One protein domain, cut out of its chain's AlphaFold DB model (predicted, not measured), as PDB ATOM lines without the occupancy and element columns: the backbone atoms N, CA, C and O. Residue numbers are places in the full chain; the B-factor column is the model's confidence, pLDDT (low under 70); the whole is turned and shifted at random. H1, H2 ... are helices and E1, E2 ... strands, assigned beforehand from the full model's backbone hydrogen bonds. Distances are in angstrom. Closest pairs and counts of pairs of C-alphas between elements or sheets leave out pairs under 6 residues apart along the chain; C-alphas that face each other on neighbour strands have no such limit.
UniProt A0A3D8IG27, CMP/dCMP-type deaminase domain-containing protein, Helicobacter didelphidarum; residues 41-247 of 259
ATOM      1  N   SER A  41      53.810  10.336  24.718       92.44
ATOM      2  CA  SER A  41      52.542   9.714  25.119       92.44
ATOM      3  C   SER A  41      51.538  10.708  25.707       92.44
ATOM      4  O   SER A  41      50.357  10.612  25.394       92.44
ATOM      5  N   ALA A  42      51.986  11.690  26.500       92.31
ATOM      6  CA  ALA A  42      51.093  12.720  27.033       92.31
ATOM      7  C   ALA A  42      50.469  13.578  25.920       92.31
ATOM      8  O   ALA A  42      49.328  14.014  26.035       92.31
ATOM      9  N   GLU A  43      51.193  13.812  24.822       95.94
ATOM     10  CA  GLU A  43      50.637  14.521  23.666       95.94
ATOM     11  C   GLU A  43      49.617  13.669  22.900       95.94
ATOM     12  O   GLU A  43      48.581  14.192  22.492       95.94
ATOM     13  N   VAL A  44      49.839  12.358  22.771       97.19
ATOM     14  CA  VAL A  44      48.815  11.434  22.245       97.19
ATOM     15  C   VAL A  44      47.542  11.507  23.091       97.19
ATOM     16  O   VAL A  44      46.442  11.674  22.557       97.19
ATOM     17  N   ASP A  45      47.703  11.468  24.415       95.50
ATOM     18  CA  ASP A  45      46.598  11.550  25.370       95.50
ATOM     19  C   ASP A  45      45.945  12.939  25.424       95.50
ATOM     20  O   ASP A  45      44.854  13.072  25.962       95.50
ATOM     21  N   HIS A  46      46.543  13.959  24.806       95.31
ATOM     22  CA  HIS A  46      45.913  15.258  24.567       95.31
ATOM     23  C   HIS A  46      45.143  15.308  23.235       95.31
ATOM     24  O   HIS A  46      44.067  15.902  23.170       95.31
ATOM     25  N   ILE A  47      45.666  14.675  22.179       98.06
ATOM     26  CA  ILE A  47      45.071  14.682  20.833       98.06
ATOM     27  C   ILE A  47      43.751  13.906  20.796       98.06
ATOM     28  O   ILE A  47      42.751  14.406  20.277       98.06
ATOM     29  N   TYR A  48      43.710  12.690  21.337       98.44
ATOM     30  CA  TYR A  48      42.530  11.838  21.165       98.44
ATOM     31  C   TYR A  48      41.290  12.239  21.980       98.44
ATOM     32  O   TYR A  48      40.187  12.053  21.459       98.44
ATOM     33  N   PRO A  49      41.385  12.862  23.171       97.12
ATOM     34  CA  PRO A  49      40.220  13.502  23.779       97.12
ATOM     35  C   PRO A  49      39.637  14.624  22.913       97.12
ATOM     36  O   PRO A  49      38.416  14.734  22.824       97.12
ATOM     37  N   MET A  50      40.473  15.410  22.214       97.94
ATOM     38  CA  MET A  50      39.964  16.391  21.243       97.94
ATOM     39  C   MET A  50      39.229  15.701  20.093       97.94
ATOM     40  O   MET A  50      38.170  16.173  19.693       97.94
ATOM     41  N   LEU A  51      39.729  14.559  19.602       98.62
ATOM     42  CA  LEU A  51      39.014  13.759  18.603       98.62
ATOM     43  C   LEU A  51      37.648  13.286  19.119       98.62
ATOM     44  O   LEU A  51      36.658  13.446  18.412       98.62
ATOM     45  N   ALA A  52      37.563  12.759  20.344       98.25
ATOM     46  CA  ALA A  52      36.289  12.340  20.935       98.25
ATOM     47  C   ALA A  52      35.284  13.506  21.037       98.25
ATOM     48  O   ALA A  52      34.126  13.357  20.643       98.25
ATOM     49  N   LEU A  53      35.733  14.683  21.490       98.44
ATOM     50  CA  LEU A  53      34.913  15.903  21.540       98.44
ATOM     51  C   LEU A  53      34.475  16.346  20.132       98.44
ATOM     52  O   LEU A  53      33.305  16.653  19.912       98.44
ATOM     53  N   ALA A  54      35.386  16.321  19.157       98.31
ATOM     54  CA  ALA A  54      35.111  16.712  17.779       98.31
ATOM     55  C   ALA A  54      34.098  15.783  17.087       98.31
ATOM     56  O   ALA A  54      33.243  16.251  16.335       98.31
ATOM     57  N   ILE A  55      34.152  14.477  17.370       96.94
ATOM     58  CA  ILE A  55      33.180  13.487  16.883       96.94
ATOM     59  C   ILE A  55      31.768  13.844  17.357       96.94
ATOM     60  O   ILE A  55      30.836  13.845  16.556       96.94
ATOM     61  N   VAL A  56      31.608  14.183  18.641       96.62
ATOM     62  CA  VAL A  56      30.312  14.612  19.188       96.62
ATOM     63  C   VAL A  56      29.880  15.950  18.590       96.62
ATOM     64  O   VAL A  56      28.710  16.116  18.262       96.62
ATOM     65  N   TYR A  57      30.813  16.888  18.407       96.75
ATOM     66  CA  TYR A  57      30.523  18.198  17.826       96.75
ATOM     67  C   TYR A  57      30.021  18.120  16.377       96.75
ATOM     68  O   TYR A  57      29.098  18.850  16.013       96.75
ATOM     69  N   LYS A  58      30.590  17.220  15.557       93.88
ATOM     70  CA  LYS A  58      30.225  17.046  14.137       93.88
ATOM     71  C   LYS A  58      28.730  16.768  13.944       93.88
ATOM     72  O   LYS A  58      28.175  17.147  12.918       93.88
ATOM     73  N   ASP A  59      28.098  16.129  14.924       89.81
ATOM     74  CA  ASP A  59      26.669  15.805  14.936       89.81
ATOM     75  C   ASP A  59      26.029  16.222  16.277       89.81
ATOM     76  O   ASP A  59      25.364  15.448  16.970       89.81
ATOM     77  N   TRP A  60      26.307  17.455  16.709       93.44
ATOM     78  CA  TRP A  60      25.846  17.972  17.999       93.44
ATOM     79  C   TRP A  60      24.319  17.898  18.148       93.44
ATOM     80  O   TRP A  60      23.577  18.413  17.308       93.44
ATOM     81  N   GLN A  61      23.837  17.320  19.255       90.69
ATOM     82  CA  GLN A  61      22.408  17.287  19.558       90.69
ATOM     83  C   GLN A  61      21.996  18.470  20.432       90.69
ATOM     84  O   GLN A  61      22.463  18.627  21.560       90.69
ATOM     85  N   GLU A  62      21.054  19.257  19.923       91.12
ATOM     86  CA  GLU A  62      20.358  20.272  20.709       91.12
ATOM     87  C   GLU A  62      19.379  19.632  21.704       91.12
ATOM     88  O   GLU A  62      18.876  18.524  21.493       91.12
ATOM     89  N   LYS A  63      19.030  20.361  22.771       86.12
ATOM     90  CA  LYS A  63      18.123  19.878  23.829       86.12
ATOM     91  C   LYS A  63      16.784  19.341  23.301       86.12
ATOM     92  O   LYS A  63      16.276  18.344  23.806       86.12
ATOM     93  N   ASN A  64      16.214  19.959  22.266       84.38
ATOM     94  CA  ASN A  64      14.955  19.521  21.642       84.38
ATOM     95  C   ASN A  64      15.097  18.263  20.758       84.38
ATOM     96  O   ASN A  64      14.095  17.735  20.279       84.38
ATOM     97  N   MET A  65      16.321  17.784  20.535       83.00
ATOM     98  CA  MET A  65      16.656  16.660  19.657       83.00
ATOM     99  C   MET A  65      17.220  15.458  20.428       83.00
ATOM    100  O   MET A  65      17.527  14.444  19.802       83.00
ATOM    101  N   LEU A  66      17.320  15.526  21.764       76.31
ATOM    102  CA  LEU A  66      17.847  14.448  22.618       76.31
ATOM    103  C   LEU A  66      17.152  13.100  22.383       76.31
ATOM    104  O   LEU A  66      17.814  12.069  22.288       76.31
ATOM    105  N   ASN A  67      15.834  13.117  22.164       80.75
ATOM    106  CA  ASN A  67      15.038  11.911  21.918       80.75
ATOM    107  C   ASN A  67      15.433  11.145  20.637       80.75
ATOM    108  O   ASN A  67      14.953  10.034  20.436       80.75
ATOM    109  N   LYS A  68      16.272  11.721  19.760       85.12
ATOM    110  CA  LYS A  68      16.673  11.105  18.485       85.12
ATOM    111  C   LYS A  68      17.871  10.166  18.575       85.12
ATOM    112  O   LYS A  68      17.976   9.300  17.721       85.12
ATOM    113  N   GLN A  69      18.753  10.331  19.563       89.88
ATOM    114  CA  GLN A  69      19.936   9.479  19.746       89.88
ATOM    115  C   GLN A  69      20.211   9.235  21.232       89.88
ATOM    116  O   GLN A  69      19.802   8.204  21.767       89.88
ATOM    117  N   GLY A  70      20.878  10.153  21.915       90.50
ATOM    118  CA  GLY A  70      21.298   9.984  23.300       90.50
ATOM    119  C   GLY A  70      21.832  11.295  23.850       90.50
ATOM    120  O   GLY A  70      21.530  12.365  23.330       90.50
ATOM    121  N   HIS A  71      22.623  11.218  24.911       93.00
ATOM    122  CA  HIS A  71      23.347  12.387  25.409       93.00
ATOM    123  C   HIS A  71      24.562  12.690  24.518       93.00
ATOM    124  O   HIS A  71      25.090  11.788  23.869       93.00
ATOM    125  N   ASN A  72      25.052  13.936  24.524       95.75
ATOM    126  CA  ASN A  72      26.280  14.344  23.819       95.75
ATOM    127  C   ASN A  72      27.541  13.784  24.505       95.75
ATOM    128  O   ASN A  72      28.391  14.509  25.014       95.75
ATOM    129  N   ILE A  73      27.645  12.457  24.517       96.56
ATOM    130  CA  ILE A  73      28.764  11.682  25.030       96.56
ATOM    131  C   ILE A  73      29.234  10.782  23.894       96.56
ATOM    132  O   ILE A  73      28.441  10.048  23.297       96.56
ATOM    133  N   GLY A  74      30.520  10.851  23.584       96.81
ATOM    134  CA  GLY A  74      31.115  10.113  22.482       96.81
ATOM    135  C   GLY A  74      32.498   9.615  22.826       96.81
ATOM    136  O   GLY A  74      33.122  10.047  23.796       96.81
ATOM    137  N   LEU A  75      32.952   8.654  22.038       97.00
ATOM    138  CA  LEU A  75      34.205   7.984  22.308       97.00
ATOM    139  C   LEU A  75      34.819   7.389  21.053       97.00
ATOM    140  O   LEU A  75      34.133   7.071  20.081       97.00
ATOM    141  N   VAL A  76      36.138   7.273  21.102       97.94
ATOM    142  CA  VAL A  76      36.989   6.695  20.069       97.94
ATOM    143  C   VAL A  76      37.948   5.719  20.734       97.94
ATOM    144  O   VAL A  76      38.503   5.999  21.798       97.94
ATOM    145  N   ILE A  77      38.131   4.556  20.122       97.56
ATOM    146  CA  ILE A  77      39.127   3.574  20.547       97.56
ATOM    147  C   ILE A  77      40.297   3.576  19.570       97.56
ATOM    148  O   ILE A  77      40.125   3.747  18.359       97.56
ATOM    149  N   VAL A  78      41.492   3.429  20.125       98.00
ATOM    150  CA  VAL A  78      42.772   3.564  19.434       98.00
ATOM    151  C   VAL A  78      43.607   2.319  19.710       98.00
ATOM    152  O   VAL A  78      43.611   1.837  20.841       98.00
ATOM    153  N   ASP A  79      44.280   1.783  18.697       96.12
ATOM    154  CA  ASP A  79      45.145   0.607  18.840       96.12
ATOM    155  C   ASP A  79      46.527   0.930  19.447       96.12
ATOM    156  O   ASP A  79      46.887   2.081  19.703       96.12
ATOM    157  N   GLU A  80      47.333  -0.111  19.648       95.12
ATOM    158  CA  GLU A  80      48.711  -0.036  20.147       95.12
ATOM    159  C   GLU A  80      49.670   0.790  19.265       95.12
ATOM    160  O   GLU A  80      50.734   1.204  19.730       95.12
ATOM    161  N   ASN A  81      49.287   1.089  18.019       96.12
ATOM    162  CA  ASN A  81      50.053   1.891  17.063       96.12
ATOM    163  C   ASN A  81      49.564   3.344  16.966       96.12
ATOM    164  O   ASN A  81      49.994   4.075  16.067       96.12
ATOM    165  N   ASN A  82      48.686   3.781  17.874       97.50
ATOM    166  CA  ASN A  82      48.027   5.083  17.819       97.50
ATOM    167  C   ASN A  82      47.252   5.280  16.505       97.50
ATOM    168  O   ASN A  82      47.370   6.310  15.836       97.50
ATOM    169  N   MET A  83      46.487   4.274  16.091       97.31
ATOM    170  CA  MET A  83      45.511   4.391  15.012       97.31
ATOM    171  C   MET A  83      44.103   4.397  15.608       97.31
ATOM    172  O   MET A  83      43.758   3.458  16.323       97.31
ATOM    173  N   PRO A  84      43.265   5.417  15.346       96.94
ATOM    174  CA  PRO A  84      41.856   5.359  15.710       96.94
ATOM    175  C   PRO A  84      41.162   4.299  14.854       96.94
ATOM    176  O   PRO A  84      41.278   4.308  13.627       96.94
ATOM    177  N   VAL A  85      40.455   3.375  15.502       94.38
ATOM    178  CA  VAL A  85      39.887   2.197  14.826       94.38
ATOM    179  C   VAL A  85      38.372   2.229  14.771       94.38
ATOM    180  O   VAL A  85      37.776   1.745  13.812       94.38
ATOM    181  N   PHE A  86      37.736   2.802  15.791       95.00
ATOM    182  CA  PHE A  86      36.290   2.783  15.923       95.00
ATOM    183  C   PHE A  86      35.810   3.917  16.819       95.00
ATOM    184  O   PHE A  86      36.535   4.365  17.708       95.00
ATOM    185  N   TRP A  87      34.587   4.379  16.589       96.00
ATOM    186  CA  TRP A  87      33.958   5.438  17.366       96.00
ATOM    187  C   TRP A  87      32.468   5.168  17.504       96.00
ATOM    188  O   TRP A  87      31.867   4.587  16.604       96.00
ATOM    189  N   VAL A  88      31.876   5.611  18.610       96.06
ATOM    190  CA  VAL A  88      30.422   5.570  18.815       96.06
ATOM    191  C   VAL A  88      29.982   6.704  19.738       96.06
ATOM    192  O   VAL A  88      30.800   7.344  20.409       96.06
ATOM    193  N   ARG A  89      28.670   6.938  19.802       96.06
ATOM    194  CA  ARG A  89      28.045   7.873  20.741       96.06
ATOM    195  C   ARG A  89      26.993   7.180  21.597       96.06
ATOM    196  O   ARG A  89      26.469   6.120  21.243       96.06
ATOM    197  N   ASN A  90      26.685   7.786  22.739       95.94
ATOM    198  CA  ASN A  90      25.555   7.383  23.570       95.94
ATOM    199  C   ASN A  90      24.268   7.390  22.727       95.94
ATOM    200  O   ASN A  90      24.016   8.342  21.998       95.94
ATOM    201  N   SER A  91      23.475   6.318  22.801       95.31
ATOM    202  CA  SER A  91      22.262   6.153  21.988       95.31
ATOM    203  C   SER A  91      21.074   5.638  22.809       95.31
ATOM    204  O   SER A  91      20.233   4.891  22.300       95.31
ATOM    205  N   VAL A  92      21.012   5.984  24.100       95.31
ATOM    206  CA  VAL A  92      20.000   5.445  25.031       95.31
ATOM    207  C   VAL A  92      18.565   5.780  24.626       95.31
ATOM    208  O   VAL A  92      17.663   4.975  24.853       95.31
ATOM    209  N   HIS A  93      18.345   6.930  23.981       93.56
ATOM    210  CA  HIS A  93      17.020   7.350  23.531       93.56
ATOM    211  C   HIS A  93      16.617   6.670  22.218       93.56
ATOM    212  O   HIS A  93      15.535   6.092  22.161       93.56
ATOM    213  N   ALA A  94      17.492   6.642  21.206       92.56
ATOM    214  CA  ALA A  94      17.234   5.983  19.917       92.56
ATOM    215  C   ALA A  94      16.971   4.484  20.046       92.56
ATOM    216  O   ALA A  94      16.208   3.904  19.279       92.56
ATOM    217  N   THR A  95      17.647   3.843  20.993       92.38
ATOM    218  CA  THR A  95      17.539   2.397  21.213       92.38
ATOM    219  C   THR A  95      16.477   2.030  22.243       92.38
ATOM    220  O   THR A  95      16.238   0.842  22.456       92.38
ATOM    221  N   HIS A  96      15.873   3.022  22.909       93.56
ATOM    222  CA  HIS A  96      14.994   2.831  24.064       93.56
ATOM    223  C   HIS A  96      15.597   1.899  25.132       93.56
ATOM    224  O   HIS A  96      14.891   1.123  25.775       93.56
ATOM    225  N   ASN A  97      16.918   1.961  25.313       95.25
ATOM    226  CA  ASN A  97      17.662   1.098  26.219       95.25
ATOM    227  C   ASN A  97      18.689   1.921  27.007       95.25
ATOM    228  O   ASN A  97      19.699   2.373  26.467       95.25
ATOM    229  N   GLY A  98      18.452   2.050  28.317       94.94
ATOM    230  CA  GLY A  98      19.308   2.807  29.233       94.94
ATOM    231  C   GLY A  98      20.748   2.295  29.340       94.94
ATOM    232  O   GLY A  98      21.607   3.027  29.811       94.94
ATOM    233  N   THR A  99      21.052   1.080  28.871       95.94
ATOM    234  CA  THR A  99      22.423   0.550  28.875       95.94
ATOM    235  C   THR A  99      23.228   0.952  27.640       95.94
ATOM    236  O   THR A  99      24.424   0.681  27.592       95.94
ATOM    237  N   GLN A 100      22.619   1.563  26.617       96.12
ATOM    238  CA  GLN A 100      23.267   1.878  25.332       96.12
ATOM    239  C   GLN A 100      24.136   3.145  25.408       96.12
ATOM    240  O   GLN A 100      24.081   4.031  24.549       96.12
ATOM    241  N   HIS A 101      24.964   3.209  26.451       96.38
ATOM    242  CA  HIS A 101      26.082   4.134  26.563       96.38
ATOM    243  C   HIS A 101      27.114   3.842  25.471       96.38
ATOM    244  O   HIS A 101      27.156   2.738  24.913       96.38
ATOM    245  N   GLY A 102      27.959   4.828  25.172       96.31
ATOM    246  CA  GLY A 102      28.979   4.676  24.141       96.31
ATOM    247  C   GLY A 102      29.881   3.467  24.409       96.31
ATOM    248  O   GLY A 102      30.127   2.680  23.509       96.31
ATOM    249  N   GLU A 103      30.312   3.245  25.650       97.38
ATOM    250  CA  GLU A 103      31.249   2.176  26.001       97.38
ATOM    251  C   GLU A 103      30.635   0.804  25.723       97.38
ATOM    252  O   GLU A 103      31.285  -0.060  25.136       97.38
ATOM    253  N   VAL A 104      29.363   0.616  26.095       97.31
ATOM    254  CA  VAL A 104      28.624  -0.636  25.868       97.31
ATOM    255  C   VAL A 104      28.472  -0.900  24.379       97.31
ATOM    256  O   VAL A 104      28.724  -2.017  23.924       97.31
ATOM    257  N   ARG A 105      28.102   0.131  23.613       96.25
ATOM    258  CA  ARG A 105      27.999   0.045  22.154       96.25
ATOM    259  C   ARG A 105      29.349  -0.299  21.539       96.25
ATOM    260  O   ARG A 105      29.417  -1.210  20.724       96.25
ATOM    261  N   LEU A 106      30.419   0.368  21.954       96.38
ATOM    262  CA  LEU A 106      31.762   0.159  21.427       96.38
ATOM    263  C   LEU A 106      32.223  -1.282  21.637       96.38
ATOM    264  O   LEU A 106      32.573  -1.963  20.677       96.38
ATOM    265  N   VAL A 107      32.172  -1.751  22.884       96.19
ATOM    266  CA  VAL A 107      32.604  -3.101  23.252       96.19
ATOM    267  C   VAL A 107      31.755  -4.145  22.537       96.19
ATOM    268  O   VAL A 107      32.296  -5.041  21.898       96.19
ATOM    269  N   SER A 108      30.428  -4.009  22.586       94.44
ATOM    270  CA  SER A 108      29.528  -4.991  21.973       94.44
ATOM    271  C   SER A 108      29.720  -5.080  20.460       94.44
ATOM    272  O   SER A 108      29.638  -6.168  19.908       94.44
ATOM    273  N   ASN A 109      29.981  -3.965  19.774       93.69
ATOM    274  CA  ASN A 109      30.209  -3.995  18.330       93.69
ATOM    275  C   ASN A 109      31.569  -4.589  17.980       93.69
ATOM    276  O   ASN A 109      31.625  -5.498  17.159       93.69
ATOM    277  N   LEU A 110      32.646  -4.139  18.629       93.75
ATOM    278  CA  LEU A 110      33.988  -4.639  18.330       93.75
ATOM    279  C   LEU A 110      34.134  -6.132  18.612       93.75
ATOM    280  O   LEU A 110      34.649  -6.853  17.770       93.75
ATOM    281  N   LEU A 111      33.636  -6.622  19.749       94.56
ATOM    282  CA  LEU A 111      33.740  -8.047  20.088       94.56
ATOM    283  C   LEU A 111      32.904  -8.959  19.170       94.56
ATOM    284  O   LEU A 111      33.114 -10.168  19.172       94.56
ATOM    285  N   ASN A 112      31.966  -8.396  18.401       93.62
ATOM    286  CA  ASN A 112      31.204  -9.115  17.376       93.62
ATOM    287  C   ASN A 112      31.850  -9.035  15.980       93.62
ATOM    288  O   ASN A 112      31.336  -9.638  15.038       93.62
ATOM    289  N   CYS A 113      32.953  -8.300  15.829       91.81
ATOM    290  CA  CYS A 113      33.692  -8.204  14.579       91.81
ATOM    291  C   CYS A 113      34.682  -9.356  14.410       91.81
ATOM    292  O   CYS A 113      35.297  -9.828  15.365       91.81
ATOM    293  N   GLU A 114      34.883  -9.779  13.162       88.44
ATOM    294  CA  GLU A 114      35.944 -10.725  12.822       88.44
ATOM    295  C   GLU A 114      37.323 -10.139  13.178       88.44
ATOM    296  O   GLU A 114      37.549  -8.936  13.044       88.44
ATOM    297  N   GLY A 115      38.234 -10.982  13.671       85.25
ATOM    298  CA  GLY A 115      39.577 -10.574  14.109       85.25
ATOM    299  C   GLY A 115      39.659 -10.088  15.560       85.25
ATOM    300  O   GLY A 115      40.737 -10.124  16.153       85.25
ATOM    301  N   PHE A 116      38.533  -9.730  16.183       89.75
ATOM    302  CA  PHE A 116      38.491  -9.419  17.609       89.75
ATOM    303  C   PHE A 116      38.281 -10.685  18.439       89.75
ATOM    304  O   PHE A 116      37.494 -11.570  18.101       89.75
ATOM    305  N   ASN A 117      38.994 -10.775  19.558       88.44
ATOM    306  CA  ASN A 117      38.741 -11.787  20.576       88.44
ATOM    307  C   ASN A 117      37.966 -11.156  21.745       88.44
ATOM    308  O   ASN A 117      37.666  -9.971  21.718       88.44
ATOM    309  N   LYS A 118      37.661 -11.928  22.792       92.44
ATOM    310  CA  LYS A 118      36.928 -11.469  23.992       92.44
ATOM    311  C   LYS A 118      37.600 -10.344  24.813       92.44
ATOM    312  O   LYS A 118      37.018  -9.906  25.805       92.44
ATOM    313  N   TYR A 119      38.816  -9.930  24.466       94.62
ATOM    314  CA  TYR A 119      39.618  -8.910  25.138       94.62
ATOM    315  C   TYR A 119      40.032  -7.794  24.171       94.62
ATOM    316  O   TYR A 119      40.200  -8.006  22.973       94.62
ATOM    317  N   LEU A 120      40.220  -6.604  24.737       95.50
ATOM    318  CA  LEU A 120      40.650  -5.371  24.083       95.50
ATOM    319  C   LEU A 120      41.923  -4.827  24.766       95.50
ATOM    320  O   LEU A 120      42.082  -3.623  24.957       95.50
ATOM    321  N   ASP A 121      42.832  -5.727  25.140       94.50
ATOM    322  CA  ASP A 121      44.073  -5.473  25.891       94.50
ATOM    323  C   ASP A 121      45.131  -4.667  25.127       94.50
ATOM    324  O   ASP A 121      46.084  -4.154  25.712       94.50
ATOM    325  N   LYS A 122      44.917  -4.494  23.825       94.88
ATOM    326  CA  LYS A 122      45.778  -3.753  22.898       94.88
ATOM    327  C   LYS A 122      45.253  -2.369  22.526       94.88
ATOM    328  O   LYS A 122      45.736  -1.758  21.574       94.88
ATOM    329  N   TYR A 123      44.241  -1.885  23.239       96.56
ATOM    330  CA  TYR A 123      43.541  -0.664  22.867       96.56
ATOM    331  C   TYR A 123      43.475   0.354  24.003       96.56
ATOM    332  O   TYR A 123      43.413   0.019  25.181       96.56
ATOM    333  N   THR A 124      43.430   1.629  23.639       97.69
ATOM    334  CA  THR A 124      43.123   2.733  24.549       97.69
ATOM    335  C   THR A 124      41.771   3.327  24.188       97.69
ATOM    336  O   THR A 124      41.517   3.634  23.023       97.69
ATOM    337  N   LEU A 125      40.919   3.531  25.192       98.19
ATOM    338  CA  LEU A 125      39.642   4.215  25.025       98.19
ATOM    339  C   LEU A 125      39.777   5.701  25.372       98.19
ATOM    340  O   LEU A 125      40.242   6.047  26.457       98.19
ATOM    341  N   TYR A 126      39.295   6.567  24.491       98.38
ATOM    342  CA  TYR A 126      39.153   7.998  24.740       98.38
ATOM    343  C   TYR A 126      37.672   8.368  24.730       98.38
ATOM    344  O   TYR A 126      36.974   8.064  23.764       98.38
ATOM    345  N   THR A 127      37.183   9.013  25.787       97.62
ATOM    346  CA  THR A 127      35.761   9.362  25.949       97.62
ATOM    347  C   THR A 127      35.577  10.812  26.385       97.62
ATOM    348  O   THR A 127      36.439  11.403  27.032       97.62
ATOM    349  N   THR A 128      34.459  11.432  26.022       97.56
ATOM    350  CA  THR A 128      34.178  12.821  26.412       97.56
ATOM    351  C   THR A 128      33.813  12.961  27.890       97.56
ATOM    352  O   THR A 128      34.022  14.026  28.459       97.56
ATOM    353  N   LEU A 129      33.308  11.899  28.523       95.25
ATOM    354  CA  LEU A 129      32.886  11.897  29.925       95.25
ATOM    355  C   LEU A 129      33.408  10.652  30.648       95.25
ATOM    356  O   LEU A 129      33.493   9.584  30.041       95.25
ATOM    357  N   GLU A 130      33.755  10.794  31.928       93.25
ATOM    358  CA  GLU A 130      34.145   9.682  32.799       93.25
ATOM    359  C   GLU A 130      33.141   8.512  32.716       93.25
ATOM    360  O   GLU A 130      31.938   8.728  32.882       93.25
ATOM    361  N   PRO A 131      33.603   7.267  32.487       92.38
ATOM    362  CA  PRO A 131      32.708   6.119  32.445       92.38
ATOM    363  C   PRO A 131      31.996   5.900  33.782       92.38
ATOM    364  O   PRO A 131      32.639   5.819  34.828       92.38
ATOM    365  N   CYS A 132      30.676   5.710  33.735       91.75
ATOM    366  CA  CYS A 132      29.883   5.329  34.907       91.75
ATOM    367  C   CYS A 132      30.209   3.903  35.393       91.75
ATOM    368  O   CYS A 132      30.827   3.113  34.674       91.75
ATOM    369  N   ILE A 133      29.718   3.527  36.580       89.12
ATOM    370  CA  ILE A 133      30.002   2.226  37.216       89.12
ATOM    371  C   ILE A 133      29.705   1.005  36.329       89.12
ATOM    372  O   ILE A 133      30.482   0.052  36.314       89.12
ATOM    373  N   MET A 134      28.625   1.051  35.540       92.62
ATOM    374  CA  MET A 134      28.277  -0.005  34.581       92.62
ATOM    375  C   MET A 134      29.361  -0.153  33.509       92.62
ATOM    376  O   MET A 134      29.872  -1.250  33.277       92.62
ATOM    377  N   CYS A 135      29.714   0.958  32.860       94.50
ATOM    378  CA  CYS A 135      30.695   0.979  31.784       94.50
ATOM    379  C   CYS A 135      32.072   0.586  32.310       94.50
ATOM    380  O   CYS A 135      32.724  -0.279  31.738       94.50
ATOM    381  N   ALA A 136      32.489   1.163  33.431       90.88
ATOM    382  CA  ALA A 136      33.795   0.915  34.008       90.88
ATOM    383  C   ALA A 136      33.963  -0.556  34.445       90.88
ATOM    384  O   ALA A 136      34.980  -1.174  34.133       90.88
ATOM    385  N   GLY A 137      32.938  -1.185  35.035       90.75
ATOM    386  CA  GLY A 137      32.961  -2.625  35.318       90.75
ATOM    387  C   GLY A 137      33.118  -3.475  34.051       90.75
ATOM    388  O   GLY A 137      33.948  -4.384  34.014       90.75
ATOM    389  N   MET A 138      32.371  -3.151  32.991       93.62
ATOM    390  CA  MET A 138      32.465  -3.829  31.692       93.62
ATOM    391  C   MET A 138      33.845  -3.656  31.039       93.62
ATOM    392  O   MET A 138      34.407  -4.637  30.555       93.62
ATOM    393  N   LEU A 139      34.417  -2.447  31.057       94.25
ATOM    394  CA  LEU A 139      35.752  -2.159  30.516       94.25
ATOM    395  C   LEU A 139      36.833  -3.005  31.212       94.25
ATOM    396  O   LEU A 139      37.695  -3.576  30.541       94.25
ATOM    397  N   SER A 140      36.724  -3.194  32.533       90.81
ATOM    398  CA  SER A 140      37.580  -4.123  33.284       90.81
ATOM    399  C   SER A 140      37.396  -5.588  32.865       90.81
ATOM    400  O   SER A 140      38.354  -6.364  32.890       90.81
ATOM    401  N   MET A 141      36.187  -6.011  32.470       92.12
ATOM    402  CA  MET A 141      35.947  -7.390  32.010       92.12
ATOM    403  C   MET A 141      36.662  -7.695  30.695       92.12
ATOM    404  O   MET A 141      37.196  -8.796  30.538       92.12
ATOM    405  N   VAL A 142      36.693  -6.716  29.789       94.62
ATOM    406  CA  VAL A 142      37.313  -6.831  28.461       94.62
ATOM    407  C   VAL A 142      38.787  -6.435  28.449       94.62
ATOM    408  O   VAL A 142      39.405  -6.450  27.393       94.62
ATOM    409  N   GLN A 143      39.376  -6.152  29.615       93.44
ATOM    410  CA  GLN A 143      40.809  -5.895  29.793       93.44
ATOM    411  C   GLN A 143      41.348  -4.682  29.026       93.44
ATOM    412  O   GLN A 143      42.507  -4.692  28.634       93.44
ATOM    413  N   ILE A 144      40.558  -3.617  28.844       93.88
ATOM    414  CA  ILE A 144      41.119  -2.365  28.313       93.88
ATOM    415  C   ILE A 144      42.179  -1.846  29.298       93.88
ATOM    416  O   ILE A 144      41.844  -1.653  30.459       93.88
ATOM    417  N   PRO A 145      43.437  -1.600  28.889       92.50
ATOM    418  CA  PRO A 145      44.500  -1.168  29.798       92.50
ATOM    419  C   PRO A 145      44.388   0.300  30.221       92.50
ATOM    420  O   PRO A 145      44.857   0.668  31.305       92.50
ATOM    421  N   LYS A 146      43.819   1.156  29.361       94.44
ATOM    422  CA  LYS A 146      43.830   2.612  29.533       94.44
ATOM    423  C   LYS A 146      42.543   3.263  29.028       94.44
ATOM    424  O   LYS A 146      42.113   3.014  27.901       94.44
ATOM    425  N   VAL A 147      41.983   4.146  29.848       94.75
ATOM    426  CA  VAL A 147      40.850   5.013  29.520       94.75
ATOM    427  C   VAL A 147      41.216   6.455  29.849       94.75
ATOM    428  O   VAL A 147      41.599   6.764  30.976       94.75
ATOM    429  N   VAL A 148      41.067   7.345  28.876       95.12
ATOM    430  CA  VAL A 148      41.309   8.779  29.045       95.12
ATOM    431  C   VAL A 148      40.012   9.526  28.777       95.12
ATOM    432  O   VAL A 148      39.372   9.308  27.748       95.12
ATOM    433  N   TYR A 149      39.607  10.397  29.694       94.00
ATOM    434  CA  TYR A 149      38.341  11.119  29.589       94.00
ATOM    435  C   TYR A 149      38.517  12.639  29.649       94.00
ATOM    436  O   TYR A 149      39.450  13.140  30.274       94.00
ATOM    437  N   ALA A 150      37.659  13.379  28.939       94.88
ATOM    438  CA  ALA A 150      37.784  14.837  28.830       94.88
ATOM    439  C   ALA A 150      37.219  15.585  30.049       94.88
ATOM    440  O   ALA A 150      37.788  16.593  30.455       94.88
ATOM    441  N   GLN A 151      36.135  15.081  30.642       92.38
ATOM    442  CA  GLN A 151      35.473  15.674  31.803       92.38
ATOM    443  C   GLN A 151      35.182  14.600  32.858       92.38
ATOM    444  O   GLN A 151      34.734  13.503  32.517       92.38
ATOM    445  N   LYS A 152      35.413  14.915  34.138       88.75
ATOM    446  CA  LYS A 152      34.938  14.092  35.261       88.75
ATOM    447  C   LYS A 152      33.421  14.157  35.376       88.75
ATOM    448  O   LYS A 152      32.834  15.234  35.269       88.75
ATOM    449  N   ASP A 153      32.781  13.033  35.668       81.19
ATOM    450  CA  ASP A 153      31.353  13.046  35.975       81.19
ATOM    451  C   ASP A 153      31.165  13.307  37.462       81.19
ATOM    452  O   ASP A 153      31.040  12.371  38.226       81.19
ATOM    453  N   LEU A 154      31.109  14.565  37.900       69.06
ATOM    454  CA  LEU A 154      30.960  14.898  39.327       69.06
ATOM    455  C   LEU A 154      29.609  14.466  39.934       69.06
ATOM    456  O   LEU A 154      29.448  14.496  41.153       69.06
ATOM    457  N   SER A 155      28.632  14.059  39.114       61.69
ATOM    458  CA  SER A 155      27.327  13.566  39.583       61.69
ATOM    459  C   SER A 155      27.383  12.079  39.950       61.69
ATOM    460  O   SER A 155      26.704  11.645  40.876       61.69
ATOM    461  N   CYS A 156      28.218  11.311  39.245       59.19
ATOM    462  CA  CYS A 156      28.540   9.900  39.507       59.19
ATOM    463  C   CYS A 156      30.024   9.714  39.899       59.19
ATOM    464  O   CYS A 156      30.609   8.632  39.751       59.19
ATOM    465  N   GLY A 157      30.629  10.800  40.378       55.66
ATOM    466  CA  GLY A 157      32.067  11.036  40.420       55.66
ATOM    467  C   GLY A 157      32.669  10.438  41.648       55.66
ATOM    468  O   GLY A 157      32.892  11.140  42.615       55.66
ATOM    469  N   ASN A 158      32.814   9.124  41.600       66.38
ATOM    470  CA  ASN A 158      33.739   8.300  42.366       66.38
ATOM    471  C   ASN A 158      33.776   6.905  41.731       66.38
ATOM    472  O   ASN A 158      34.074   5.927  42.400       66.38
ATOM    473  N   THR A 159      33.441   6.764  40.442       75.00
ATOM    474  CA  THR A 159      33.332   5.438  39.820       75.00
ATOM    475  C   THR A 159      34.662   4.686  39.895       75.00
ATOM    476  O   THR A 159      34.677   3.503  40.232       75.00
ATOM    477  N   GLN A 160      35.778   5.377  39.645       74.75
ATOM    478  CA  GLN A 160      37.110   4.777  39.745       74.75
ATOM    479  C   GLN A 160      37.461   4.364  41.182       74.75
ATOM    480  O   GLN A 160      38.007   3.283  41.400       74.75
ATOM    481  N   GLU A 161      37.082   5.177  42.170       74.69
ATOM    482  CA  GLU A 161      37.242   4.841  43.588       74.69
ATOM    483  C   GLU A 161      36.355   3.650  43.982       74.69
ATOM    484  O   GLU A 161      36.823   2.683  44.573       74.69
ATOM    485  N   ILE A 162      35.086   3.645  43.580       77.62
ATOM    486  CA  ILE A 162      34.144   2.559  43.863       77.62
ATOM    487  C   ILE A 162      34.654   1.246  43.259       77.62
ATOM    488  O   ILE A 162      34.666   0.222  43.943       77.62
ATOM    489  N   ILE A 163      35.128   1.255  42.011       76.19
ATOM    490  CA  ILE A 163      35.672   0.048  41.376       76.19
ATOM    491  C   ILE A 163      36.930  -0.439  42.074       76.19
ATOM    492  O   ILE A 163      37.053  -1.649  42.266       76.19
ATOM    493  N   SER A 164      37.828   0.456  42.492       73.12
ATOM    494  CA  SER A 164      39.040   0.053  43.214       73.12
ATOM    495  C   SER A 164      38.714  -0.677  44.525       73.12
ATOM    496  O   SER A 164      39.423  -1.604  44.916       73.12
ATOM    497  N   THR A 165      37.577  -0.354  45.155       78.50
ATOM    498  CA  THR A 165      37.093  -1.055  46.357       78.50
ATOM    499  C   THR A 165      36.354  -2.366  46.075       78.50
ATOM    500  O   THR A 165      36.237  -3.204  46.972       78.50
ATOM    501  N   ALA A 166      35.887  -2.598  44.845       73.75
ATOM    502  CA  ALA A 166      35.036  -3.737  44.488       73.75
ATOM    503  C   ALA A 166      35.754  -5.104  44.523       73.75
ATOM    504  O   ALA A 166      35.132  -6.127  44.234       73.75
ATOM    505  N   LYS A 167      37.051  -5.144  44.882       70.00
ATOM    506  CA  LYS A 167      37.906  -6.349  44.904       70.00
ATOM    507  C   LYS A 167      37.816  -7.141  43.596       70.00
ATOM    508  O   LYS A 167      37.751  -8.371  43.598       70.00
ATOM    509  N   TYR A 168      37.788  -6.434  42.472       69.06
ATOM    510  CA  TYR A 168      37.724  -7.049  41.155       69.06
ATOM    511  C   TYR A 168      39.142  -7.429  40.694       69.06
ATOM    512  O   TYR A 168      40.077  -6.671  40.933       69.06
ATOM    513  N   PRO A 169      39.368  -8.581  40.033       65.25
ATOM    514  CA  PRO A 169      40.727  -9.032  39.711       65.25
ATOM    515  C   PRO A 169      41.406  -8.220  38.596       65.25
ATOM    516  O   PRO A 169      42.542  -8.520  38.237       65.25
ATOM    517  N   ARG A 170      40.706  -7.258  37.985       75.44
ATOM    518  CA  ARG A 170      41.167  -6.525  36.802       75.44
ATOM    519  C   ARG A 170      40.873  -5.041  36.961       75.44
ATOM    520  O   ARG A 170      39.721  -4.660  37.155       75.44
ATOM    521  N   TYR A 171      41.910  -4.229  36.823       76.44
ATOM    522  CA  TYR A 171      41.832  -2.774  36.847       76.44
ATOM    523  C   TYR A 171      42.479  -2.207  35.589       76.44
ATOM    524  O   TYR A 171      43.292  -2.872  34.945       76.44
ATOM    525  N   TYR A 172      42.123  -0.972  35.264       84.56
ATOM    526  CA  TYR A 172      42.693  -0.228  34.153       84.56
ATOM    527  C   TYR A 172      43.106   1.167  34.610       84.56
ATOM    528  O   TYR A 172      42.610   1.682  35.614       84.56
ATOM    529  N   LYS A 173      44.029   1.791  33.878       88.38
ATOM    530  CA  LYS A 173      44.426   3.173  34.149       88.38
ATOM    531  C   LYS A 173      43.343   4.107  33.629       88.38
ATOM    532  O   LYS A 173      43.074   4.106  32.431       88.38
ATOM    533  N   ALA A 174      42.756   4.905  34.510       88.31
ATOM    534  CA  ALA A 174      41.713   5.866  34.174       88.31
ATOM    535  C   ALA A 174      42.130   7.265  34.634       88.31
ATOM    536  O   ALA A 174      42.450   7.438  35.809       88.31
ATOM    537  N   PHE A 175      42.157   8.249  33.735       88.25
ATOM    538  CA  PHE A 175      42.496   9.627  34.104       88.25
ATOM    539  C   PHE A 175      41.980  10.660  33.101       88.25
ATOM    540  O   PHE A 175      41.628  10.351  31.962       88.25
ATOM    541  N   THR A 176      41.997  11.918  33.532       86.94
ATOM    542  CA  THR A 176      41.822  13.090  32.674       86.94
ATOM    543  C   THR A 176      43.164  13.735  32.354       86.94
ATOM    544  O   THR A 176      44.064  13.742  33.195       86.94
ATOM    545  N   VAL A 177      43.286  14.356  31.182       85.44
ATOM    546  CA  VAL A 177      44.413  15.256  30.894       85.44
ATOM    547  C   VAL A 177      44.077  16.657  31.388       85.44
ATOM    548  O   VAL A 177      43.042  17.206  31.011       85.44
ATOM    549  N   GLU A 178      44.957  17.253  32.194       85.94
ATOM    550  CA  GLU A 178      44.790  18.635  32.646       85.94
ATOM    551  C   GLU A 178      45.035  19.589  31.470       85.94
ATOM    552  O   GLU A 178      46.163  19.848  31.045       85.94
ATOM    553  N   ASN A 179      43.944  20.065  30.872       87.12
ATOM    554  CA  ASN A 179      43.952  20.954  29.719       87.12
ATOM    555  C   ASN A 179      42.815  21.985  29.814       87.12
ATOM    556  O   ASN A 179      41.964  21.915  30.701       87.12
ATOM    557  N   GLY A 180      42.810  22.946  28.883       92.06
ATOM    558  CA  GLY A 180      41.796  24.002  28.845       92.06
ATOM    559  C   GLY A 180      40.368  23.464  28.738       92.06
ATOM    560  O   GLY A 180      39.505  23.928  29.462       92.06
ATOM    561  N   TYR A 181      40.123  22.427  27.930       94.81
ATOM    562  CA  TYR A 181      38.770  21.887  27.744       94.81
ATOM    563  C   TYR A 181      38.219  21.247  29.010       94.81
ATOM    564  O   TYR A 181      37.068  21.486  29.348       94.81
ATOM    565  N   LYS A 182      39.034  20.456  29.718       93.31
ATOM    566  CA  LYS A 182      38.648  19.872  31.005       93.31
ATOM    567  C   LYS A 182      38.256  20.975  31.980       93.31
ATOM    568  O   LYS A 182      37.179  20.919  32.564       93.31
ATOM    569  N   LYS A 183      39.136  21.968  32.132       93.75
ATOM    570  CA  LYS A 183      38.916  23.102  33.028       93.75
ATOM    571  C   LYS A 183      37.619  23.831  32.675       93.75
ATOM    572  O   LYS A 183      36.771  23.993  33.544       93.75
ATOM    573  N   ASP A 184      37.449  24.197  31.409       95.69
ATOM    574  CA  ASP A 184      36.277  24.931  30.935       95.69
ATOM    575  C   ASP A 184      34.989  24.105  31.127       95.69
ATOM    576  O   ASP A 184      33.979  24.637  31.579       95.69
ATOM    577  N   LEU A 185      35.015  22.794  30.847       95.25
ATOM    578  CA  LEU A 185      33.863  21.901  31.035       95.25
ATOM    579  C   LEU A 185      33.468  21.775  32.509       95.25
ATOM    580  O   LEU A 185      32.285  21.861  32.831       95.25
ATOM    581  N   GLU A 186      34.440  21.576  33.402       92.62
ATOM    582  CA  GLU A 186      34.199  21.443  34.842       92.62
ATOM    583  C   GLU A 186      33.728  22.774  35.456       92.62
ATOM    584  O   GLU A 186      32.733  22.792  36.179       92.62
ATOM    585  N   GLU A 187      34.355  23.905  35.112       93.06
ATOM    586  CA  GLU A 187      33.953  25.235  35.595       93.06
ATOM    587  C   GLU A 187      32.561  25.640  35.086       93.06
ATOM    588  O   GLU A 187      31.725  26.108  35.867       93.06
ATOM    589  N   CYS A 188      32.273  25.433  33.796       93.25
ATOM    590  CA  CYS A 188      30.948  25.710  33.246       93.25
ATOM    591  C   CYS A 188      29.877  24.788  33.840       93.25
ATOM    592  O   CYS A 188      28.752  25.245  34.059       93.25
ATOM    593  N   PHE A 189      30.195  23.521  34.125       92.56
ATOM    594  CA  PHE A 189      29.246  22.612  34.764       92.56
ATOM    595  C   PHE A 189      28.921  23.038  36.202       92.56
ATOM    596  O   PHE A 189      27.745  23.079  36.566       92.56
ATOM    597  N   GLU A 190      29.918  23.427  36.998       89.94
ATOM    598  CA  GLU A 190      29.685  23.924  38.360       89.94
ATOM    599  C   GLU A 190      28.799  25.178  38.367       89.94
ATOM    600  O   GLU A 190      27.822  25.258  39.114       89.94
ATOM    601  N   GLN A 191      29.055  26.128  37.463       87.38
ATOM    602  CA  GLN A 191      28.192  27.303  37.294       87.38
ATOM    603  C   GLN A 191      26.768  26.915  36.869       87.38
ATOM    604  O   GLN A 191      25.789  27.431  37.412       87.38
ATOM    605  N   TYR A 192      26.635  25.978  35.928       85.38
ATOM    606  CA  TYR A 192      25.344  25.483  35.455       85.38
ATOM    607  C   TYR A 192      24.522  24.847  36.585       85.38
ATOM    608  O   TYR A 192      23.334  25.149  36.740       85.38
ATOM    609  N   LYS A 193      25.165  24.019  37.415       84.19
ATOM    610  CA  LYS A 193      24.552  23.347  38.564       84.19
ATOM    611  C   LYS A 193      24.054  24.343  39.607       84.19
ATOM    612  O   LYS A 193      22.936  24.187  40.093       84.19
ATOM    613  N   ILE A 194      24.823  25.398  39.891       70.69
ATOM    614  CA  ILE A 194      24.414  26.476  40.808       70.69
ATOM    615  C   ILE A 194      23.144  27.177  40.310       70.69
ATOM    616  O   ILE A 194      22.264  27.502  41.105       70.69
ATOM    617  N   CYS A 195      23.021  27.400  39.001       64.50
ATOM    618  CA  CYS A 195      21.886  28.130  38.442       64.50
ATOM    619  C   CYS A 195      20.612  27.290  38.277       64.50
ATOM    620  O   CYS A 195      19.523  27.864  38.291       64.50
ATOM    621  N   LYS A 196      20.727  25.972  38.050       71.69
ATOM    622  CA  LYS A 196      19.588  25.138  37.614       71.69
ATOM    623  C   LYS A 196      19.344  23.854  38.410       71.69
ATOM    624  O   LYS A 196      18.259  23.304  38.291       71.69
ATOM    625  N   ASN A 197      20.291  23.404  39.240       69.75
ATOM    626  CA  ASN A 197      20.237  22.111  39.947       69.75
ATOM    627  C   ASN A 197      19.974  20.902  39.015       69.75
ATOM    628  O   ASN A 197      19.301  19.943  39.389       69.75
ATOM    629  N   ASP A 198      20.503  20.976  37.794       80.44
ATOM    630  CA  ASP A 198      20.322  20.000  36.715       80.44
ATOM    631  C   ASP A 198      21.496  18.992  36.651       80.44
ATOM    632  O   ASP A 198      22.555  19.197  37.252       80.44
ATOM    633  N   SER A 199      21.326  17.903  35.890       87.31
ATOM    634  CA  SER A 199      22.344  16.855  35.718       87.31
ATOM    635  C   SER A 199      23.469  17.252  34.748       87.31
ATOM    636  O   SER A 199      23.319  18.153  33.920       87.31
ATOM    637  N   ILE A 200      24.596  16.528  34.774       89.88
ATOM    638  CA  ILE A 200      25.675  16.711  33.785       89.88
ATOM    639  C   ILE A 200      25.207  16.448  32.348       89.88
ATOM    640  O   ILE A 200      25.622  17.127  31.414       89.88
ATOM    641  N   THR A 201      24.277  15.514  32.161       89.44
ATOM    642  CA  THR A 201      23.681  15.231  30.855       89.44
ATOM    643  C   THR A 201      22.800  16.371  30.340       89.44
ATOM    644  O   THR A 201      22.715  16.553  29.127       89.44
ATOM    645  N   ASP A 202      22.203  17.175  31.229       89.56
ATOM    646  CA  ASP A 202      21.482  18.401  30.858       89.56
ATOM    647  C   ASP A 202      22.442  19.544  30.503       89.56
ATOM    648  O   ASP A 202      22.159  20.343  29.610       89.56
ATOM    649  N   PHE A 203      23.595  19.611  31.176       92.62
ATOM    650  CA  PHE A 203      24.664  20.547  30.832       92.62
ATOM    651  C   PHE A 203      25.228  20.266  29.435       92.62
ATOM    652  O   PHE A 203      25.362  21.188  28.637       92.62
ATOM    653  N   LEU A 204      25.478  18.999  29.095       93.75
ATOM    654  CA  LEU A 204      26.089  18.597  27.821       93.75
ATOM    655  C   LEU A 204      25.216  18.847  26.574       93.75
ATOM    656  O   LEU A 204      25.611  18.479  25.472       93.75
ATOM    657  N   VAL A 205      24.055  19.490  26.696       92.75
ATOM    658  CA  VAL A 205      23.258  19.982  25.554       92.75
ATOM    659  C   VAL A 205      23.121  21.503  25.512       92.75
ATOM    660  O   VAL A 205      22.324  22.019  24.731       92.75
ATOM    661  N   ASN A 206      23.852  22.234  26.357       92.06
ATOM    662  CA  ASN A 206      23.808  23.691  26.389       92.06
ATOM    663  C   ASN A 206      24.855  24.339  25.462       92.06
ATOM    664  O   ASN A 206      25.816  23.703  25.022       92.06
ATOM    665  N   ASP A 207      24.679  25.637  25.204       93.88
ATOM    666  CA  ASP A 207      25.569  26.403  24.323       93.88
ATOM    667  C   ASP A 207      27.004  26.497  24.860       93.88
ATOM    668  O   ASP A 207      27.953  26.475  24.080       93.88
ATOM    669  N   SER A 208      27.186  26.559  26.184       95.12
ATOM    670  CA  SER A 208      28.519  26.617  26.802       95.12
ATOM    671  C   SER A 208      29.323  25.343  26.538       95.12
ATOM    672  O   SER A 208      30.465  25.419  26.093       95.12
ATOM    673  N   ALA A 209      28.725  24.167  26.746       96.56
ATOM    674  CA  ALA A 209      29.335  22.883  26.428       96.56
ATOM    675  C   ALA A 209      29.584  22.770  24.921       96.56
ATOM    676  O   ALA A 209      30.691  22.427  24.506       96.56
ATOM    677  N   LYS A 210      28.598  23.140  24.091       97.75
ATOM    678  CA  LYS A 210      28.731  23.139  22.627       97.75
ATOM    679  C   LYS A 210      29.936  23.949  22.159       97.75
ATOM    680  O   LYS A 210      30.671  23.504  21.280       97.75
ATOM    681  N   GLU A 211      30.150  25.120  22.747       98.12
ATOM    682  CA  GLU A 211      31.259  26.005  22.405       98.12
ATOM    683  C   GLU A 211      32.621  25.397  22.766       98.12
ATOM    684  O   GLU A 211      33.564  25.477  21.977       98.12
ATOM    685  N   ILE A 212      32.724  24.703  23.902       98.31
ATOM    686  CA  ILE A 212      33.957  24.004  24.291       98.31
ATOM    687  C   ILE A 212      34.245  22.834  23.337       98.31
ATOM    688  O   ILE A 212      35.381  22.656  22.890       98.31
ATOM    689  N   PHE A 213      33.215  22.073  22.957       98.56
ATOM    690  CA  PHE A 213      33.325  20.992  21.974       98.56
ATOM    691  C   PHE A 213      33.722  21.526  20.588       98.56
ATOM    692  O   PHE A 213      34.599  20.958  19.932       98.56
ATOM    693  N   ARG A 214      33.149  22.662  20.167       98.50
ATOM    694  CA  ARG A 214      33.540  23.376  18.944       98.50
ATOM    695  C   ARG A 214      35.006  23.789  18.989       98.50
ATOM    696  O   ARG A 214      35.728  23.575  18.017       98.50
ATOM    697  N   LYS A 215      35.450  24.377  20.102       98.44
ATOM    698  CA  LYS A 215      36.841  24.795  20.293       98.44
ATOM    699  C   LYS A 215      37.791  23.605  20.168       98.44
ATOM    700  O   LYS A 215      38.735  23.688  19.395       98.44
ATOM    701  N   ALA A 216      37.508  22.487  20.842       98.31
ATOM    702  CA  ALA A 216      38.309  21.266  20.729       98.31
ATOM    703  C   ALA A 216      38.351  20.717  19.293       98.31
ATOM    704  O   ALA A 216      39.404  20.285  18.826       98.31
ATOM    705  N   SER A 217      37.226  20.779  18.571       98.44
ATOM    706  CA  SER A 217      37.161  20.391  17.159       98.44
ATOM    707  C   SER A 217      38.047  21.264  16.271       98.44
ATOM    708  O   SER A 217      38.743  20.735  15.405       98.44
ATOM    709  N   ASN A 218      38.029  22.582  16.467       98.38
ATOM    710  CA  ASN A 218      38.869  23.511  15.709       98.38
ATOM    711  C   ASN A 218      40.351  23.318  16.042       98.38
ATOM    712  O   ASN A 218      41.174  23.152  15.146       98.38
ATOM    713  N   ASP A 219      40.674  23.258  17.331       98.31
ATOM    714  CA  ASP A 219      42.043  23.097  17.805       98.31
ATOM    715  C   ASP A 219      42.651  21.766  17.333       98.31
ATOM    716  O   ASP A 219      43.838  21.729  17.034       98.31
ATOM    717  N   LEU A 220      41.856  20.694  17.179       98.44
ATOM    718  CA  LEU A 220      42.304  19.440  16.560       98.44
ATOM    719  C   LEU A 220      42.719  19.625  15.090       98.44
ATOM    720  O   LEU A 220      43.695  19.016  14.653       98.44
ATOM    721  N   GLN A 221      41.992  20.431  14.310       97.88
ATOM    722  CA  GLN A 221      42.330  20.683  12.901       97.88
ATOM    723  C   GLN A 221      43.615  21.510  12.770       97.88
ATOM    724  O   GLN A 221      44.440  21.234  11.900       97.88
ATOM    725  N   ASP A 222      43.819  22.460  13.679       97.44
ATOM    726  CA  ASP A 222      44.955  23.384  13.645       97.44
ATOM    727  C   ASP A 222      46.148  22.929  14.510       97.44
ATOM    728  O   ASP A 222      47.167  23.627  14.597       97.44
ATOM    729  N   TYR A 223      46.047  21.759  15.157       97.75
ATOM    730  CA  TYR A 223      47.015  21.317  16.159       97.75
ATOM    731  C   TYR A 223      48.419  21.135  15.576       97.75
ATOM    732  O   TYR A 223      48.651  20.371  14.634       97.75
ATOM    733  N   LYS A 224      49.400  21.781  16.211       97.19
ATOM    734  CA  LYS A 224      50.822  21.617  15.901       97.19
ATOM    735  C   LYS A 224      51.476  20.764  16.975       97.19
ATOM    736  O   LYS A 224      51.580  21.191  18.122       97.19
ATOM    737  N   VAL A 225      51.952  19.589  16.575       97.50
ATOM    738  CA  VAL A 225      52.621  18.661  17.491       97.50
ATOM    739  C   VAL A 225      53.916  19.250  18.047       97.50
ATOM    740  O   VAL A 225      54.725  19.833  17.319       97.50
ATOM    741  N   LYS A 226      54.120  19.059  19.345       96.62
ATOM    742  CA  LYS A 226      55.347  19.322  20.093       96.62
ATOM    743  C   LYS A 226      56.389  18.244  19.820       96.62
ATOM    744  O   LYS A 226      57.569  18.566  19.691       96.62
ATOM    745  N   PHE A 227      55.961  16.986  19.692       97.75
ATOM    746  CA  PHE A 227      56.837  15.849  19.426       97.75
ATOM    747  C   PHE A 227      56.683  15.383  17.977       97.75
ATOM    748  O   PHE A 227      55.587  15.104  17.488       97.75
ATOM    749  N   LYS A 228      57.800  15.284  17.250       97.44
ATOM    750  CA  LYS A 228      57.803  14.897  15.825       97.44
ATOM    751  C   LYS A 228      57.240  13.488  15.600       97.44
ATOM    752  O   LYS A 228      56.693  13.216  14.533       97.44
ATOM    753  N   GLU A 229      57.358  12.623  16.603       97.50
ATOM    754  CA  GLU A 229      56.838  11.260  16.662       97.50
ATOM    755  C   GLU A 229      55.309  11.243  16.485       97.50
ATOM    756  O   GLU A 229      54.767  10.345  15.844       97.50
ATOM    757  N   ASN A 230      54.622  12.297  16.936       98.31
ATOM    758  CA  ASN A 230      53.164  12.406  16.891       98.31
ATOM    759  C   ASN A 230      52.619  13.035  15.604       98.31
ATOM    760  O   ASN A 230      51.406  13.181  15.457       98.31
ATOM    761  N   ARG A 231      53.469  13.354  14.616       98.25
ATOM    762  CA  ARG A 231      53.008  13.861  13.306       98.25
ATOM    763  C   ARG A 231      52.019  12.913  12.632       98.25
ATOM    764  O   ARG A 231      51.062  13.366  12.013       98.25
ATOM    765  N   ARG A 232      52.249  11.599  12.751       98.00
ATOM    766  CA  ARG A 232      51.307  10.593  12.246       98.00
ATOM    767  C   ARG A 232      50.010  10.613  13.050       98.00
ATOM    768  O   ARG A 232      48.955  10.620  12.437       98.00
ATOM    769  N   VAL A 233      50.101  10.668  14.380       98.50
ATOM    770  CA  VAL A 233      48.956  10.639  15.308       98.50
ATOM    771  C   VAL A 233      47.955  11.749  14.992       98.50
ATOM    772  O   VAL A 233      46.777  11.466  14.780       98.50
ATOM    773  N   ILE A 234      48.420  12.998  14.880       98.50
ATOM    774  CA  ILE A 234      47.516  14.112  14.567       98.50
ATOM    775  C   ILE A 234      46.885  13.960  13.178       98.50
ATOM    776  O   ILE A 234      45.680  14.143  13.028       98.50
ATOM    777  N   LYS A 235      47.670  13.535  12.179       98.38
ATOM    778  CA  LYS A 235      47.188  13.333  10.811       98.38
ATOM    779  C   LYS A 235      46.083  12.276  10.757       98.38
ATOM    780  O   LYS A 235      45.029  12.529  10.184       98.38
ATOM    781  N   VAL A 236      46.295  11.114  11.379       98.25
ATOM    782  CA  VAL A 236      45.302  10.028  11.354       98.25
ATOM    783  C   VAL A 236      44.058  10.377  12.167       98.25
ATOM    784  O   VAL A 236      42.968   9.969  11.787       98.25
ATOM    785  N   ALA A 237      44.178  11.173  13.234       98.56
ATOM    786  CA  ALA A 237      43.022  11.680  13.975       98.56
ATOM    787  C   ALA A 237      42.163  12.630  13.119       98.56
ATOM    788  O   ALA A 237      40.939  12.494  13.079       98.56
ATOM    789  N   GLN A 238      42.795  13.554  12.390       98.38
ATOM    790  CA  GLN A 238      42.111  14.481  11.483       98.38
ATOM    791  C   GLN A 238      41.433  13.746  10.319       98.38
ATOM    792  O   GLN A 238      40.254  13.978  10.049       98.38
ATOM    793  N   GLU A 239      42.147  12.821   9.669       97.50
ATOM    794  CA  GLU A 239      41.603  11.978   8.596       97.50
ATOM    795  C   GLU A 239      40.440  11.113   9.099       97.50
ATOM    796  O   GLU A 239      39.422  10.982   8.418       97.50
ATOM    797  N   PHE A 240      40.545  10.554  10.306       96.81
ATOM    798  CA  PHE A 240      39.468   9.773  10.909       96.81
ATOM    799  C   PHE A 240      38.205  10.619  11.102       96.81
ATOM    800  O   PHE A 240      37.135  10.213  10.654       96.81
ATOM    801  N   LEU A 241      38.321  11.827  11.671       96.56
ATOM    802  CA  LEU A 241      37.181  12.738  11.847       96.56
ATOM    803  C   LEU A 241      36.521  13.123  10.515       96.56
ATOM    804  O   LEU A 241      35.294  13.213  10.427       96.56
ATOM    805  N   GLN A 242      37.306  13.352   9.463       94.62
ATOM    806  CA  GLN A 242      36.759  13.663   8.140       94.62
ATOM    807  C   GLN A 242      35.927  12.494   7.599       94.62
ATOM    808  O   GLN A 242      34.830  12.713   7.081       94.62
ATOM    809  N   ASN A 243      36.396  11.264   7.817       92.44
ATOM    810  CA  ASN A 243      35.799  10.045   7.283       92.44
ATOM    811  C   ASN A 243      34.673   9.438   8.133       92.44
ATOM    812  O   ASN A 243      34.021   8.508   7.655       92.44
ATOM    813  N   ILE A 244      34.406   9.927   9.353       90.69
ATOM    814  CA  ILE A 244      33.264   9.409  10.118       90.69
ATOM    815  C   ILE A 244      31.950   9.657   9.368       90.69
ATOM    816  O   ILE A 244      31.708  10.760   8.862       90.69
ATOM    817  N   GLN A 245      31.108   8.627   9.330       84.94
ATOM    818  CA  GLN A 245      29.805   8.634   8.675       84.94
ATOM    819  C   GLN A 245      28.701   8.486   9.714       84.94
ATOM    820  O   GLN A 245      28.764   7.596  10.562       84.94
ATOM    821  N   THR A 246      27.670   9.313   9.610       81.12
ATOM    822  CA  THR A 246      26.415   9.131  10.338       81.12
ATOM    823  C   THR A 246      25.321   8.714   9.366       81.12
ATOM    824  O   THR A 246      25.319   9.104   8.196       81.12
ATOM    825  N   LYS A 247      24.379   7.903   9.842       77.25
ATOM    826  CA  LYS A 247      23.137   7.599   9.130       77.25
ATOM    827  C   LYS A 247      21.981   7.880  10.075       77.25
ATOM    828  O   LYS A 247      21.964   7.355  11.179       77.25
TER     829      LYS A 247
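Overview. This is residues 41 to 247 of the 259 residues of the protein "CMP/dCMP-type deaminase domain-containing protein" of Helicobacter didelphidarum (UniProt A0A3D8IG27). A twisted sheet of five strands makes the core, with H1 slanting over one face, H9 side by side with H1 and over edge strand E2, and H3 over E2 on the other face, next to H4 and H5 in a row. H8 crosses H1 on the side away from the sheet, and H6 runs back beside H8 at the sheet's level. The 207 printed residues hold nine named helices and five named strands, along the chain H1 H2 E1 E2 H3 E3 H4 E4 H5 E5 H6 H7 H8 H9. The sheet, E2 E1 E3 E4 E5, is mixed, the class is mixed helices and strands, and there are three layers, helices on both faces. The whole is compact, radius of gyration of the C-alphas 16.2 A, spanning 46 by 42 by 34 A.

Arrangement. E1, residues 74 to 79, is antiparallel to E3, 123 to 129 (N 76 to O 126, 2.9 A), and to E2, 84 to 89 (N 77 to O 86, 2.9 A), its hairpin partner. E4, 146 to 151, is parallel to E3 (N 127 to O 148, 3.0 A) and to E5, 173 to 176 (N 147 to O 173, 2.8 A). H3, 102 to 110, H4, 133 to 141, and H5, 159 to 165, join E2 to E3 (split, E1 between), E3 to E4 and E4 to E5 in strand-helix-strand units with right-handed crossovers. H1, 41 to 58, is on the sheet at a height of 7.7 A, on the face opposite H3. H9, 228 to 243, on the same face, touches H1 (C-alphas of Leu 51 and Ala 237 closest, 6.5 A). H8, 207 to 222, the hub, touches H1 at a steep tilt of 56 degrees (Ala 54 and Ser 217 closest, C-alphas 4.3 A). H6, 180 to 196, touches H8 with residues 181 to 188 alone (Tyr 181 and Ile 212 closest, C-alphas 6.3 A). H7, 200 to 203, and H2, 63 to 68, are not on the sheet. Every O i to N i+4 pair is within hydrogen-bond range in H3, H4, H5, H6 and H8; H1 has 12 of 14, H9 10 of 12, H2 0 of 2 with 1 of 3 O i to N i+3; H7 is too short.

Along the chain. H1 begins at C-alpha 41 (52.542, 9.714, 25.119) and is 25.9 A long; H9, 24.1 A, ends at C-alpha 243 (35.799, 10.045, 7.283). H6 is 23.9 A, H8 22.3 A, E3 17.9 A.

Size, cuts and confidence. The printed part has no cut. The C-alphas of Gly 115 and Cys 195, the two farthest apart, are 49.0 A apart. The links E2 to H3 and H3 to E3 are long. Residues 154 to 158, 168 to 169, 195 and 197 have pLDDT under 70.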